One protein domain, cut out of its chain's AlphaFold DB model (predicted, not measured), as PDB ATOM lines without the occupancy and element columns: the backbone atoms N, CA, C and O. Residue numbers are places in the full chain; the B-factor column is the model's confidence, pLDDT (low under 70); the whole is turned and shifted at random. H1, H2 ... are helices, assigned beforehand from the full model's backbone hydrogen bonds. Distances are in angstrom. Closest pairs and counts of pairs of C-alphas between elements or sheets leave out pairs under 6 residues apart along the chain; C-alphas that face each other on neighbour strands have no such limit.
ATOM      1  N   ILE A 156     262.691 328.230 182.374       48.34
ATOM      2  CA  ILE A 156     263.758 328.655 183.307       48.34
ATOM      3  C   ILE A 156     265.130 328.690 182.611       48.34
ATOM      4  O   ILE A 156     265.990 329.485 182.975       48.34
ATOM      5  N   SER A 157     265.335 327.875 181.571       45.61
ATOM      6  CA  SER A 157     266.628 327.773 180.876       45.61
ATOM      7  C   SER A 157     266.900 328.882 179.842       45.61
ATOM      8  O   SER A 157     267.950 328.867 179.201       45.61
ATOM      9  N   LEU A 158     265.974 329.825 179.635       37.08
ATOM     10  CA  LEU A 158     266.101 330.887 178.636       37.08
ATOM     11  C   LEU A 158     266.125 332.273 179.294       37.08
ATOM     12  O   LEU A 158     265.193 332.655 179.994       37.08
ATOM     13  N   THR A 159     267.140 333.057 178.912       44.18
ATOM     14  CA  THR A 159     267.342 334.507 179.121       44.18
ATOM     15  C   THR A 159     268.160 334.986 180.346       44.18
ATOM     16  O   THR A 159     267.819 334.801 181.507       44.18
ATOM     17  N   LEU A 160     269.232 335.720 180.015       47.79
ATOM     18  CA  LEU A 160     270.021 336.689 180.802       47.79
ATOM     19  C   LEU A 160     270.978 336.249 181.932       47.79
ATOM     20  O   LEU A 160     272.026 336.883 182.039       47.79
ATOM     21  N   GLU A 161     270.717 335.227 182.753       54.11
ATOM     22  CA  GLU A 161     271.574 334.983 183.946       54.11
ATOM     23  C   GLU A 161     272.950 334.327 183.689       54.11
ATOM     24  O   GLU A 161     273.793 334.299 184.584       54.11
ATOM     25  N   GLU A 162     273.234 333.822 182.486       60.66
ATOM     26  CA  GLU A 162     274.436 333.005 182.203       60.66
ATOM     27  C   GLU A 162     275.796 333.723 182.347       60.66
ATOM     28  O   GLU A 162     276.842 333.084 182.229       60.66
ATOM     29  N   GLN A 163     275.811 335.037 182.593       69.23
ATOM     30  CA  GLN A 163     277.039 335.834 182.701       69.23
ATOM     31  C   GLN A 163     277.418 336.229 184.141       69.23
ATOM     32  O   GLN A 163     278.556 336.652 184.357       69.23
ATOM     33  N   ASP A 164     276.524 336.074 185.128       83.96
ATOM     34  CA  ASP A 164     276.844 336.329 186.544       83.96
ATOM     35  C   ASP A 164     277.518 335.090 187.160       83.96
ATOM     36  O   ASP A 164     276.865 334.186 187.684       83.96
ATOM     37  N   LEU A 165     278.853 335.066 187.118       88.90
ATOM     38  CA  LEU A 165     279.685 334.061 187.779       88.90
ATOM     39  C   LEU A 165     280.182 334.549 189.155       88.90
ATOM     40  O   LEU A 165     281.236 334.109 189.630       88.90
ATOM     41  N   THR A 166     279.472 335.476 189.811       89.92
ATOM     42  CA  THR A 166     279.858 335.978 191.135       89.92
ATOM     43  C   THR A 166     279.738 334.902 192.217       89.92
ATOM     44  O   THR A 166     278.893 334.007 192.164       89.92
ATOM     45  N   LEU A 167     280.558 335.018 193.269       89.48
ATOM     46  CA  LEU A 167     280.461 334.142 194.448       89.48
ATOM     47  C   LEU A 167     279.108 334.264 195.170       89.48
ATOM     48  O   LEU A 167     278.675 333.313 195.816       89.48
ATOM     49  N   ARG A 168     278.439 335.419 195.048       90.17
ATOM     50  CA  ARG A 168     277.086 335.638 195.573       90.17
ATOM     51  C   ARG A 168     276.090 334.733 194.848       90.17
ATOM     52  O   ARG A 168     275.444 333.925 195.508       90.17
ATOM     53  N   ASN A 169     276.039 334.816 193.517       90.42
ATOM     54  CA  ASN A 169     275.151 333.991 192.701       90.42
ATOM     55  C   ASN A 169     275.447 332.489 192.895       90.42
ATOM     56  O   ASN A 169     274.546 331.689 193.124       90.42
ATOM     57  N   LEU A 170     276.728 332.103 192.943       91.62
ATOM     58  CA  LEU A 170     277.120 330.716 193.223       91.62
ATOM     59  C   LEU A 170     276.581 330.227 194.577       91.62
ATOM     60  O   LEU A 170     276.084 329.105 194.676       91.62
ATOM     61  N   ASN A 171     276.655 331.056 195.621       93.60
ATOM     62  CA  ASN A 171     276.111 330.709 196.931       93.60
ATOM     63  C   ASN A 171     274.572 330.655 196.922       93.60
ATOM     64  O   ASN A 171     274.008 329.771 197.557       93.60
ATOM     65  N   GLU A 172     273.894 331.525 196.167       93.06
ATOM     66  CA  GLU A 172     272.437 331.478 195.962       93.06
ATOM     67  C   GLU A 172     272.023 330.131 195.330       93.06
ATOM     68  O   GLU A 172     271.249 329.386 195.942       93.06
ATOM     69  N   TYR A 173     272.650 329.721 194.221       91.78
ATOM     70  CA  TYR A 173     272.442 328.400 193.604       91.78
ATOM     71  C   TYR A 173     272.780 327.235 194.564       91.78
ATOM     72  O   TYR A 173     272.015 326.271 194.659       91.78
ATOM     73  N   GLN A 174     273.864 327.320 195.347       95.25
ATOM     74  CA  GLN A 174     274.173 326.314 196.376       95.25
ATOM     75  C   GLN A 174     273.124 326.259 197.496       95.25
ATOM     76  O   GLN A 174     272.813 325.174 197.989       95.25
ATOM     77  N   THR A 175     272.575 327.396 197.937       94.74
ATOM     78  CA  THR A 175     271.495 327.405 198.936       94.74
ATOM     79  C   THR A 175     270.213 326.806 198.377       94.74
ATOM     80  O   THR A 175     269.602 325.987 199.064       94.74
ATOM     81  N   HIS A 176     269.860 327.099 197.122       93.74
ATOM     82  CA  HIS A 176     268.704 326.489 196.471       93.74
ATOM     83  C   HIS A 176     268.857 324.963 196.354       93.74
ATOM     84  O   HIS A 176     267.960 324.221 196.764       93.74
ATOM     85  N   LEU A 177     270.032 324.478 195.935       95.09
ATOM     86  CA  LEU A 177     270.341 323.046 195.917       95.09
ATOM     87  C   LEU A 177     270.184 322.402 197.307       95.09
ATOM     88  O   LEU A 177     269.536 321.363 197.421       95.09
ATOM     89  N   ARG A 178     270.693 323.032 198.379       96.14
ATOM     90  CA  ARG A 178     270.505 322.539 199.761       96.14
ATOM     91  C   ARG A 178     269.027 322.500 200.170       96.14
ATOM     92  O   ARG A 178     268.618 321.556 200.843       96.14
ATOM     93  N   THR A 179     268.214 323.483 199.762       94.69
ATOM     94  CA  THR A 179     266.764 323.469 200.047       94.69
ATOM     95  C   THR A 179     266.041 322.330 199.329       94.69
ATOM     96  O   THR A 179     265.284 321.611 199.975       94.69
ATOM     97  N   LEU A 180     266.345 322.085 198.049       94.03
ATOM     98  CA  LEU A 180     265.769 320.979 197.276       94.03
ATOM     99  C   LEU A 180     266.230 319.606 197.789       94.03
ATOM    100  O   LEU A 180     265.431 318.678 197.873       94.03
ATOM    101  N   GLN A 181     267.499 319.469 198.184       94.41
ATOM    102  CA  GLN A 181     268.015 318.252 198.824       94.41
ATOM    103  C   GLN A 181     267.275 317.943 200.131       94.41
ATOM    104  O   GLN A 181     266.907 316.791 200.369       94.41
ATOM    105  N   LYS A 182     267.010 318.970 200.953       95.53
ATOM    106  CA  LYS A 182     266.204 318.826 202.167       95.53
ATOM    107  C   LYS A 182     264.767 318.420 201.828       95.53
ATOM    108  O   LYS A 182     264.304 317.412 202.351       95.53
ATOM    109  N   GLU A 183     264.098 319.138 200.926       94.31
ATOM    110  CA  GLU A 183     262.720 318.838 200.521       94.31
ATOM    111  C   GLU A 183     262.582 317.405 199.984       94.31
ATOM    112  O   GLU A 183     261.689 316.674 200.404       94.31
ATOM    113  N   LYS A 184     263.514 316.956 199.133       93.01
ATOM    114  CA  LYS A 184     263.587 315.564 198.673       93.01
ATOM    115  C   LYS A 184     263.668 314.580 199.843       93.01
ATOM    116  O   LYS A 184     262.961 313.575 199.832       93.01
ATOM    117  N   SER A 185     264.502 314.848 200.849       93.22
ATOM    118  CA  SER A 185     264.612 313.977 202.028       93.22
ATOM    119  C   SER A 185     263.335 313.969 202.881       93.22
ATOM    120  O   SER A 185     262.888 312.900 203.296       93.22
ATOM    121  N   ASP A 186     262.691 315.125 203.062       94.65
ATOM    122  CA  ASP A 186     261.434 315.258 203.804       94.65
ATOM    123  C   ASP A 186     260.286 314.527 203.075       94.65
ATOM    124  O   ASP A 186     259.531 313.774 203.695       94.65
ATOM    125  N   ARG A 187     260.202 314.656 201.741       93.84
ATOM    126  CA  ARG A 187     259.241 313.932 200.889       93.84
ATOM    127  C   ARG A 187     259.473 312.419 200.897       93.84
ATOM    128  O   ARG A 187     258.506 311.678 201.041       93.84
ATOM    129  N   LEU A 188     260.721 311.949 200.798       91.63
ATOM    130  CA  LEU A 188     261.055 310.518 200.889       91.63
ATOM    131  C   LEU A 188     260.630 309.924 202.240       91.63
ATOM    132  O   LEU A 188     260.001 308.868 202.277       91.63
ATOM    133  N   ASN A 189     260.902 310.631 203.343       93.01
ATOM    134  CA  ASN A 189     260.446 310.231 204.675       93.01
ATOM    135  C   ASN A 189     258.908 310.204 204.771       93.01
ATOM    136  O   ASN A 189     258.349 309.275 205.357       93.01
ATOM    137  N   LYS A 190     258.215 311.179 204.162       94.71
ATOM    138  CA  LYS A 190     256.744 311.229 204.108       94.71
ATOM    139  C   LYS A 190     256.160 310.060 203.300       94.71
ATOM    140  O   LYS A 190     255.255 309.393 203.797       94.71
ATOM    141  N   VAL A 191     256.710 309.752 202.119       92.78
ATOM    142  CA  VAL A 191     256.320 308.580 201.307       92.78
ATOM    143  C   VAL A 191     256.545 307.283 202.083       92.78
ATOM    144  O   VAL A 191     255.632 306.465 202.155       92.78
ATOM    145  N   LEU A 192     257.704 307.103 202.725       91.94
ATOM    146  CA  LEU A 192     257.989 305.915 203.538       91.94
ATOM    147  C   LEU A 192     256.996 305.766 204.703       91.94
ATOM    148  O   LEU A 192     256.479 304.674 204.937       91.94
ATOM    149  N   GLY A 193     256.691 306.858 205.410       93.83
ATOM    150  CA  GLY A 193     255.679 306.875 206.469       93.83
ATOM    151  C   GLY A 193     254.294 306.466 205.961       93.83
ATOM    152  O   GLY A 193     253.653 305.598 206.551       93.83
ATOM    153  N   TYR A 194     253.867 307.025 204.828       95.29
ATOM    154  CA  TYR A 194     252.593 306.699 204.193       95.29
ATOM    155  C   TYR A 194     252.519 305.255 203.684       95.29
ATOM    156  O   TYR A 194     251.518 304.583 203.918       95.29
ATOM    157  N   VAL A 195     253.568 304.736 203.044       93.52
ATOM    158  CA  VAL A 195     253.614 303.338 202.581       93.52
ATOM    159  C   VAL A 195     253.565 302.366 203.767       93.52
ATOM    160  O   VAL A 195     252.829 301.381 203.710       93.52
ATOM    161  N   ASN A 196     254.255 302.669 204.872       93.19
ATOM    162  CA  ASN A 196     254.170 301.882 206.107       93.19
ATOM    163  C   ASN A 196     252.766 301.928 206.740       93.19
ATOM    164  O   ASN A 196     252.280 300.909 207.235       93.19
ATOM    165  N   GLU A 197     252.090 303.080 206.703       94.79
ATOM    166  CA  GLU A 197     250.713 303.213 207.187       94.79
ATOM    167  C   GLU A 197     249.716 302.438 206.309       94.79
ATOM    168  O   GLU A 197     248.875 301.709 206.840       94.79
ATOM    169  N   VAL A 198     249.853 302.504 204.978       94.78
ATOM    170  CA  VAL A 198     249.087 301.667 204.038       94.78
ATOM    171  C   VAL A 198     249.338 300.184 204.314       94.78
ATOM    172  O   VAL A 198     248.377 299.435 204.446       94.78
ATOM    173  N   HIS A 199     250.592 299.758 204.489       93.58
ATOM    174  CA  HIS A 199     250.936 298.370 204.816       93.58
ATOM    175  C   HIS A 199     250.266 297.891 206.115       93.58
ATOM    176  O   HIS A 199     249.660 296.818 206.143       93.58
ATOM    177  N   ALA A 200     250.306 298.700 207.179       93.15
ATOM    178  CA  ALA A 200     249.652 298.380 208.446       93.15
ATOM    179  C   ALA A 200     248.119 298.284 208.312       93.15
ATOM    180  O   ALA A 200     247.503 297.373 208.870       93.15
ATOM    181  N   LEU A 201     247.495 299.191 207.551       94.29
ATOM    182  CA  LEU A 201     246.052 299.179 207.303       94.29
ATOM    183  C   LEU A 201     245.626 297.983 206.436       94.29
ATOM    184  O   LEU A 201     244.685 297.281 206.806       94.29
ATOM    185  N   CYS A 202     246.342 297.706 205.344       94.24
ATOM    186  CA  CYS A 202     246.154 296.528 204.494       94.24
ATOM    187  C   CYS A 202     246.266 295.227 205.300       94.24
ATOM    188  O   CYS A 202     245.391 294.368 205.190       94.24
ATOM    189  N   GLY A 203     247.279 295.120 206.169       92.90
ATOM    190  CA  GLY A 203     247.479 293.972 207.052       92.90
ATOM    191  C   GLY A 203     246.280 293.700 207.963       92.90
ATOM    192  O   GLY A 203     245.788 292.575 207.998       92.90
ATOM    193  N   VAL A 204     245.750 294.718 208.650       93.25
ATOM    194  CA  VAL A 204     244.569 294.575 209.533       93.25
ATOM    195  C   VAL A 204     243.287 294.273 208.741       93.25
ATOM    196  O   VAL A 204     242.466 293.460 209.174       93.25
ATOM    197  N   LEU A 205     243.117 294.901 207.574       93.22
ATOM    198  CA  LEU A 205     241.956 294.733 206.693       93.22
ATOM    199  C   LEU A 205     241.982 293.448 205.849       93.22
ATOM    200  O   LEU A 205     240.983 293.140 205.200       93.22
ATOM    201  N   GLY A 206     243.100 292.717 205.798       91.80
ATOM    202  CA  GLY A 206     243.273 291.597 204.867       91.80
ATOM    203  C   GLY A 206     243.125 292.014 203.397       91.80
ATOM    204  O   GLY A 206     242.562 291.267 202.603       91.80
ATOM    205  N   VAL A 207     243.556 293.231 203.049       93.01
ATOM    206  CA  VAL A 207     243.526 293.765 201.677       93.01
ATOM    207  C   VAL A 207     244.922 293.657 201.075       93.01
ATOM    208  O   VAL A 207     245.912 293.916 201.759       93.01
ATOM    209  N   ASP A 208     245.011 293.301 199.794       92.55
ATOM    210  CA  ASP A 208     246.288 293.148 199.103       92.55
ATOM    211  C   ASP A 208     247.061 294.479 199.030       92.55
ATOM    212  O   ASP A 208     246.632 295.455 198.402       92.55
ATOM    213  N   PHE A 209     248.209 294.521 199.706       91.90
ATOM    214  CA  PHE A 209     249.076 295.697 199.774       91.90
ATOM    215  C   PHE A 209     249.613 296.090 198.391       91.90
ATOM    216  O   PHE A 209     249.611 297.270 198.039       91.90
ATOM    217  N   SER A 210     250.022 295.104 197.590       89.32
ATOM    218  CA  SER A 210     250.648 295.310 196.285       89.32
ATOM    219  C   SER A 210     249.712 296.004 195.297       89.32
ATOM    220  O   SER A 210     250.107 296.989 194.670       89.32
ATOM    221  N   GLN A 211     248.459 295.558 195.202       90.66
ATOM    222  CA  GLN A 211     247.404 296.188 194.408       90.66
ATOM    223  C   GLN A 211     247.058 297.581 194.944       90.66
ATOM    224  O   GLN A 211     246.958 298.530 194.168       90.66
ATOM    225  N   THR A 212     246.930 297.722 196.267       90.73
ATOM    226  CA  THR A 212     246.563 298.991 196.917       90.73
ATOM    227  C   THR A 212     247.592 300.090 196.655       90.73
ATOM    228  O   THR A 212     247.230 301.216 196.322       90.73
ATOM    229  N   VAL A 213     248.881 299.763 196.750       90.65
ATOM    230  CA  VAL A 213     249.981 300.700 196.499       90.65
ATOM    231  C   VAL A 213     250.192 300.945 194.999       90.65
ATOM    232  O   VAL A 213     250.362 302.094 194.585       90.65
ATOM    233  N   SER A 214     250.096 299.904 194.164       88.15
ATOM    234  CA  SER A 214     250.225 300.045 192.703       88.15
ATOM    235  C   SER A 214     249.116 300.902 192.086       88.15
ATOM    236  O   SER A 214     249.361 301.563 191.079       88.15
ATOM    237  N   ALA A 215     247.926 300.931 192.697       89.28
ATOM    238  CA  ALA A 215     246.818 301.799 192.296       89.28
ATOM    239  C   ALA A 215     247.088 303.298 192.531       89.28
ATOM    240  O   ALA A 215     246.424 304.127 191.913       89.28
ATOM    241  N   VAL A 216     248.048 303.651 193.399       87.94
ATOM    242  CA  VAL A 216     248.543 305.029 193.536       87.94
ATOM    243  C   VAL A 216     249.674 305.276 192.541       87.94
ATOM    244  O   VAL A 216     249.579 306.176 191.711       87.94
ATOM    245  N   HIS A 217     250.741 304.474 192.603       84.15
ATOM    246  CA  HIS A 217     251.828 304.541 191.628       84.15
ATOM    247  C   HIS A 217     252.618 303.221 191.584       84.15
ATOM    248  O   HIS A 217     253.077 302.751 192.629       84.15
ATOM    249  N   PRO A 218     252.874 302.626 190.401       82.85
ATOM    250  CA  PRO A 218     253.501 301.305 190.299       82.85
ATOM    251  C   PRO A 218     254.941 301.244 190.838       82.85
ATOM    252  O   PRO A 218     255.377 300.183 191.280       82.85
ATOM    253  N   SER A 219     255.686 302.360 190.859       79.85
ATOM    254  CA  SER A 219     257.046 302.370 191.433       79.85
ATOM    255  C   SER A 219     257.086 302.277 192.961       79.85
ATOM    256  O   SER A 219     258.141 301.985 193.507       79.85
ATOM    257  N   LEU A 220     255.963 302.474 193.663       80.07
ATOM    258  CA  LEU A 220     255.904 302.311 195.120       80.07
ATOM    259  C   LEU A 220     255.890 300.831 195.550       80.07
ATOM    260  O   LEU A 220     256.195 300.528 196.700       80.07
ATOM    261  N   HIS A 221     255.538 299.913 194.643       71.55
ATOM    262  CA  HIS A 221     255.573 298.468 194.888       71.55
ATOM    263  C   HIS A 221     256.929 297.833 194.526       71.55
ATOM    264  O   HIS A 221     257.300 296.792 195.069       71.55
ATOM    265  N   ARG A 222     257.682 298.427 193.591       62.25
ATOM    266  CA  ARG A 222     258.956 297.860 193.136       62.25
ATOM    267  C   ARG A 222     260.057 298.083 194.165       62.25
ATOM    268  O   ARG A 222     260.439 299.209 194.449       62.25
ATOM    269  N   THR A 223     260.624 296.973 194.637       56.85
ATOM    270  CA  THR A 223     261.849 296.962 195.461       56.85
ATOM    271  C   THR A 223     263.119 297.049 194.589       56.85
ATOM    272  O   THR A 223     264.237 297.000 195.097       56.85
ATOM    273  N   ASP A 224     262.955 297.160 193.265       47.91
ATOM    274  CA  ASP A 224     264.039 297.212 192.286       47.91
ATOM    275  C   ASP A 224     264.828 298.523 192.447       47.91
ATOM    276  O   ASP A 224     264.313 299.611 192.184       47.91
ATOM    277  N   GLN A 225     266.095 298.414 192.861       47.81
ATOM    278  CA  GLN A 225     266.954 299.529 193.303       47.81
ATOM    279  C   GLN A 225     267.217 300.629 192.251       47.81
ATOM    280  O   GLN A 225     267.807 301.658 192.573       47.81
ATOM    281  N   GLU A 226     266.796 300.425 191.001       49.05
ATOM    282  CA  GLU A 226     267.067 301.312 189.866       49.05
ATOM    283  C   GLU A 226     265.953 302.341 189.599       49.05
ATOM    284  O   GLU A 226     266.190 303.329 188.903       49.05
ATOM    285  N   GLN A 227     264.745 302.153 190.147       52.17
ATOM    286  CA  GLN A 227     263.625 303.083 189.957       52.17
ATOM    287  C   GLN A 227     263.374 303.879 191.238       52.17
ATOM    288  O   GLN A 227     262.843 303.362 192.216       52.17
ATOM    289  N   SER A 228     263.735 305.166 191.229       61.05
ATOM    290  CA  SER A 228     263.459 306.076 192.344       61.05
ATOM    291  C   SER A 228     261.965 306.087 192.681       61.05
ATOM    292  O   SER A 228     261.131 306.350 191.807       61.05
ATOM    293  N   THR A 229     261.629 305.847 193.951       68.80
ATOM    294  CA  THR A 229     260.265 306.006 194.473       68.80
ATOM    295  C   THR A 229     259.727 307.381 194.093       68.80
ATOM    296  O   THR A 229     260.411 308.383 194.310       68.80
ATOM    297  N   ASN A 230     258.521 307.438 193.526       80.12
ATOM    298  CA  ASN A 230     257.948 308.709 193.097       80.12
ATOM    299  C   ASN A 230     257.616 309.568 194.334       80.12
ATOM    300  O   ASN A 230     256.952 309.094 195.256       80.12
ATOM    301  N   ILE A 231     258.121 310.804 194.361       88.13
ATOM    302  CA  ILE A 231     257.944 311.776 195.455       88.13
ATOM    303  C   ILE A 231     257.140 313.012 195.019       88.13
ATOM    304  O   ILE A 231     257.167 314.041 195.705       88.13
ATOM    305  N   SER A 232     256.426 312.908 193.892       88.59
ATOM    306  CA  SER A 232     255.541 313.957 193.390       88.59
ATOM    307  C   SER A 232     254.421 314.294 194.368       88.59
ATOM    308  O   SER A 232     253.973 313.442 195.143       88.59
ATOM    309  N   ASP A 233     253.917 315.527 194.280       89.97
ATOM    310  CA  ASP A 233     252.733 315.960 195.034       89.97
ATOM    311  C   ASP A 233     251.548 315.019 194.771       89.97
ATOM    312  O   ASP A 233     250.955 314.503 195.712       89.97
ATOM    313  N   SER A 234     251.316 314.643 193.509       89.22
ATOM    314  CA  SER A 234     250.288 313.667 193.118       89.22
ATOM    315  C   SER A 234     250.460 312.273 193.743       89.22
ATOM    316  O   SER A 234     249.468 311.611 194.044       89.22
ATOM    317  N   THR A 235     251.695 311.818 193.985       90.80
ATOM    318  CA  THR A 235     251.949 310.527 194.650       90.80
ATOM    319  C   THR A 235     251.693 310.627 196.154       90.80
ATOM    320  O   THR A 235     251.115 309.715 196.746       90.80
ATOM    321  N   LEU A 236     252.080 311.747 196.773       92.72
ATOM    322  CA  LEU A 236     251.815 312.029 198.184       92.72
ATOM    323  C   LEU A 236     250.314 312.191 198.463       92.72
ATOM    324  O   LEU A 236     249.811 311.580 199.402       92.72
ATOM    325  N   GLU A 237     249.599 312.949 197.632       93.83
ATOM    326  CA  GLU A 237     248.144 313.127 197.702       93.83
ATOM    327  C   GLU A 237     247.399 311.810 197.452       93.83
ATOM    328  O   GLU A 237     246.469 311.475 198.186       93.83
ATOM    329  N   GLY A 238     247.832 311.018 196.464       93.49
ATOM    330  CA  GLY A 238     247.250 309.707 196.180       93.49
ATOM    331  C   GLY A 238     247.429 308.710 197.332       93.49
ATOM    332  O   GLY A 238     246.485 307.996 197.682       93.49
ATOM    333  N   LEU A 239     248.605 308.701 197.974       95.05
ATOM    334  CA  LEU A 239     248.861 307.920 199.188       95.05
ATOM    335  C   LEU A 239     248.005 308.408 200.364       95.05
ATOM    336  O   LEU A 239     247.395 307.590 201.051       95.05
ATOM    337  N   GLU A 240     247.909 309.721 200.580       95.83
ATOM    338  CA  GLU A 240     247.106 310.313 201.653       95.83
ATOM    339  C   GLU A 240     245.609 309.993 201.480       95.83
ATOM    340  O   GLU A 240     244.959 309.524 202.417       95.83
ATOM    341  N   HIS A 241     245.079 310.121 200.261       95.75
ATOM    342  CA  HIS A 241     243.721 309.700 199.914       95.75
ATOM    343  C   HIS A 241     243.508 308.192 200.137       95.75
ATOM    344  O   HIS A 241     242.480 307.786 200.688       95.75
ATOM    345  N   MET A 242     244.477 307.346 199.765       95.24
ATOM    346  CA  MET A 242     244.397 305.900 200.000       95.24
ATOM    347  C   MET A 242     244.375 305.564 201.498       95.24
ATOM    348  O   MET A 242     243.554 304.757 201.933       95.24
ATOM    349  N   ILE A 243     245.202 306.227 202.310       96.54
ATOM    350  CA  ILE A 243     245.201 306.089 203.774       96.54
ATOM    351  C   ILE A 243     243.840 306.482 204.356       96.54
ATOM    352  O   ILE A 243     243.303 305.754 205.193       96.54
ATOM    353  N   GLN A 244     243.241 307.590 203.905       96.85
ATOM    354  CA  GLN A 244     241.905 307.996 204.358       96.85
ATOM    355  C   GLN A 244     240.830 306.976 203.959       96.85
ATOM    356  O   GLN A 244     239.997 306.605 204.789       96.85
TER     357      GLN A 244
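AT A GLANCE: This is residues 156 to 244 of the 608 residues of the protein "65-kDa microtubule-associated protein 6" of Arabidopsis thaliana (UniProt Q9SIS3). One long, unbent helix, H1, runs the length of the domain, and two short helices, H2 and H3, pack on its later half: H2 folds back from the end of H1 as the short arm of a helical hairpin, and H3 runs beside H1. The earlier part of H1 is bare, with residues 170 to 182 standing free, and the lead-in stretch, residues 156 to 166, folds back at that end. The printed part has 89 residues, with three named helices in the order H1, H2, H3 and no named strand, and its class is all helix. It is only just extended, close to loose, with a radius of gyration of the C-alphas of 18.5 A. The C-alphas span 60 by 24 by 20 A along their three main axes, a rod in outline, and H1, 56.4 A from first to last C-alpha, makes most of the longest span.

IN THESE COORDINATES: H1 is residues 167 to 205, 39 residues from Leu 167 to Leu 205, and measures 56.4 A from first to last C-alpha. Its first C-alpha, 167, is at (280.461, 334.142, 194.448), and C-alpha 205 is at (241.956, 294.733, 206.693). H2 is residues 209 to 214, from Phe 209 to Ser 214, and measures 8.4 A from first to last C-alpha. H3 is residues 233 to 244, from Asp 233 to Gln 244, and measures 16.4 A from first to last C-alpha. The printed part ends with H3, at C-alpha 244 at (241.905, 307.996, 204.358). Before H1 come residues 156 to 166, beginning with C-alpha 156 at (263.758, 328.655, 183.307).

HOW THE PARTS SIT: H1 touches both other helices, in each case with a part of its length alone. H1 touches H3 with residues 190 to 201 alone, and there are 12 pairs of C-alphas within 8 A. The closest C-alphas of H1 and H3 are those of Val 198 and Ile 243, 5.9 A apart. The two run the same way at a shallow tilt of 25 degrees, with their centres 14.5 A apart. H1 touches H2 with residues 195 to 203 alone, with 7 pairs of C-alphas within 8 A. The closest C-alphas of H1 and H2 are those of Cys 202 and Phe 209, 5.6 A apart. They run opposite ways at a steep tilt of 41 degrees and form a helical hairpin. H2 and H3 are close but not clearly touching, with 2 pairs of C-alphas within 8 A; the closest C-alphas are those of Val 213 and Leu 239, 7.8 A apart. They run opposite ways at a shallow tilt of 33 degrees, only just short of steep, with their centres 12.7 A apart. In H1, H2 and H3 every backbone O i to N i+4 pair is within hydrogen-bond range.

THE WHOLE: The two C-alphas farthest apart in the domain are those of Gln 163 and Gly 206, at 59.9 A. The first and last printed C-alphas, those of Ile 156 and Gln 244, are 36.7 A apart. The printed part has no cut. The link from H1 to H2 is tight, with 3 residues between them. The link from H2 to H3 is long, with 18 residues, 215 to 232, whose C-alphas lie 2 to 16 A from the mean of the C-alphas. Besides residues 170 to 182 of H1, residues 162 to 168 also stand free, of which 167 and 168 belong to H1. The mean pLDDT of the printed part is 84.7. The model's confidence is under 70 in 16 residues, namely 156 to 163 and 222 to 229. The mean pLDDT is 94 in H1, 90 in H2 and 94 in H3.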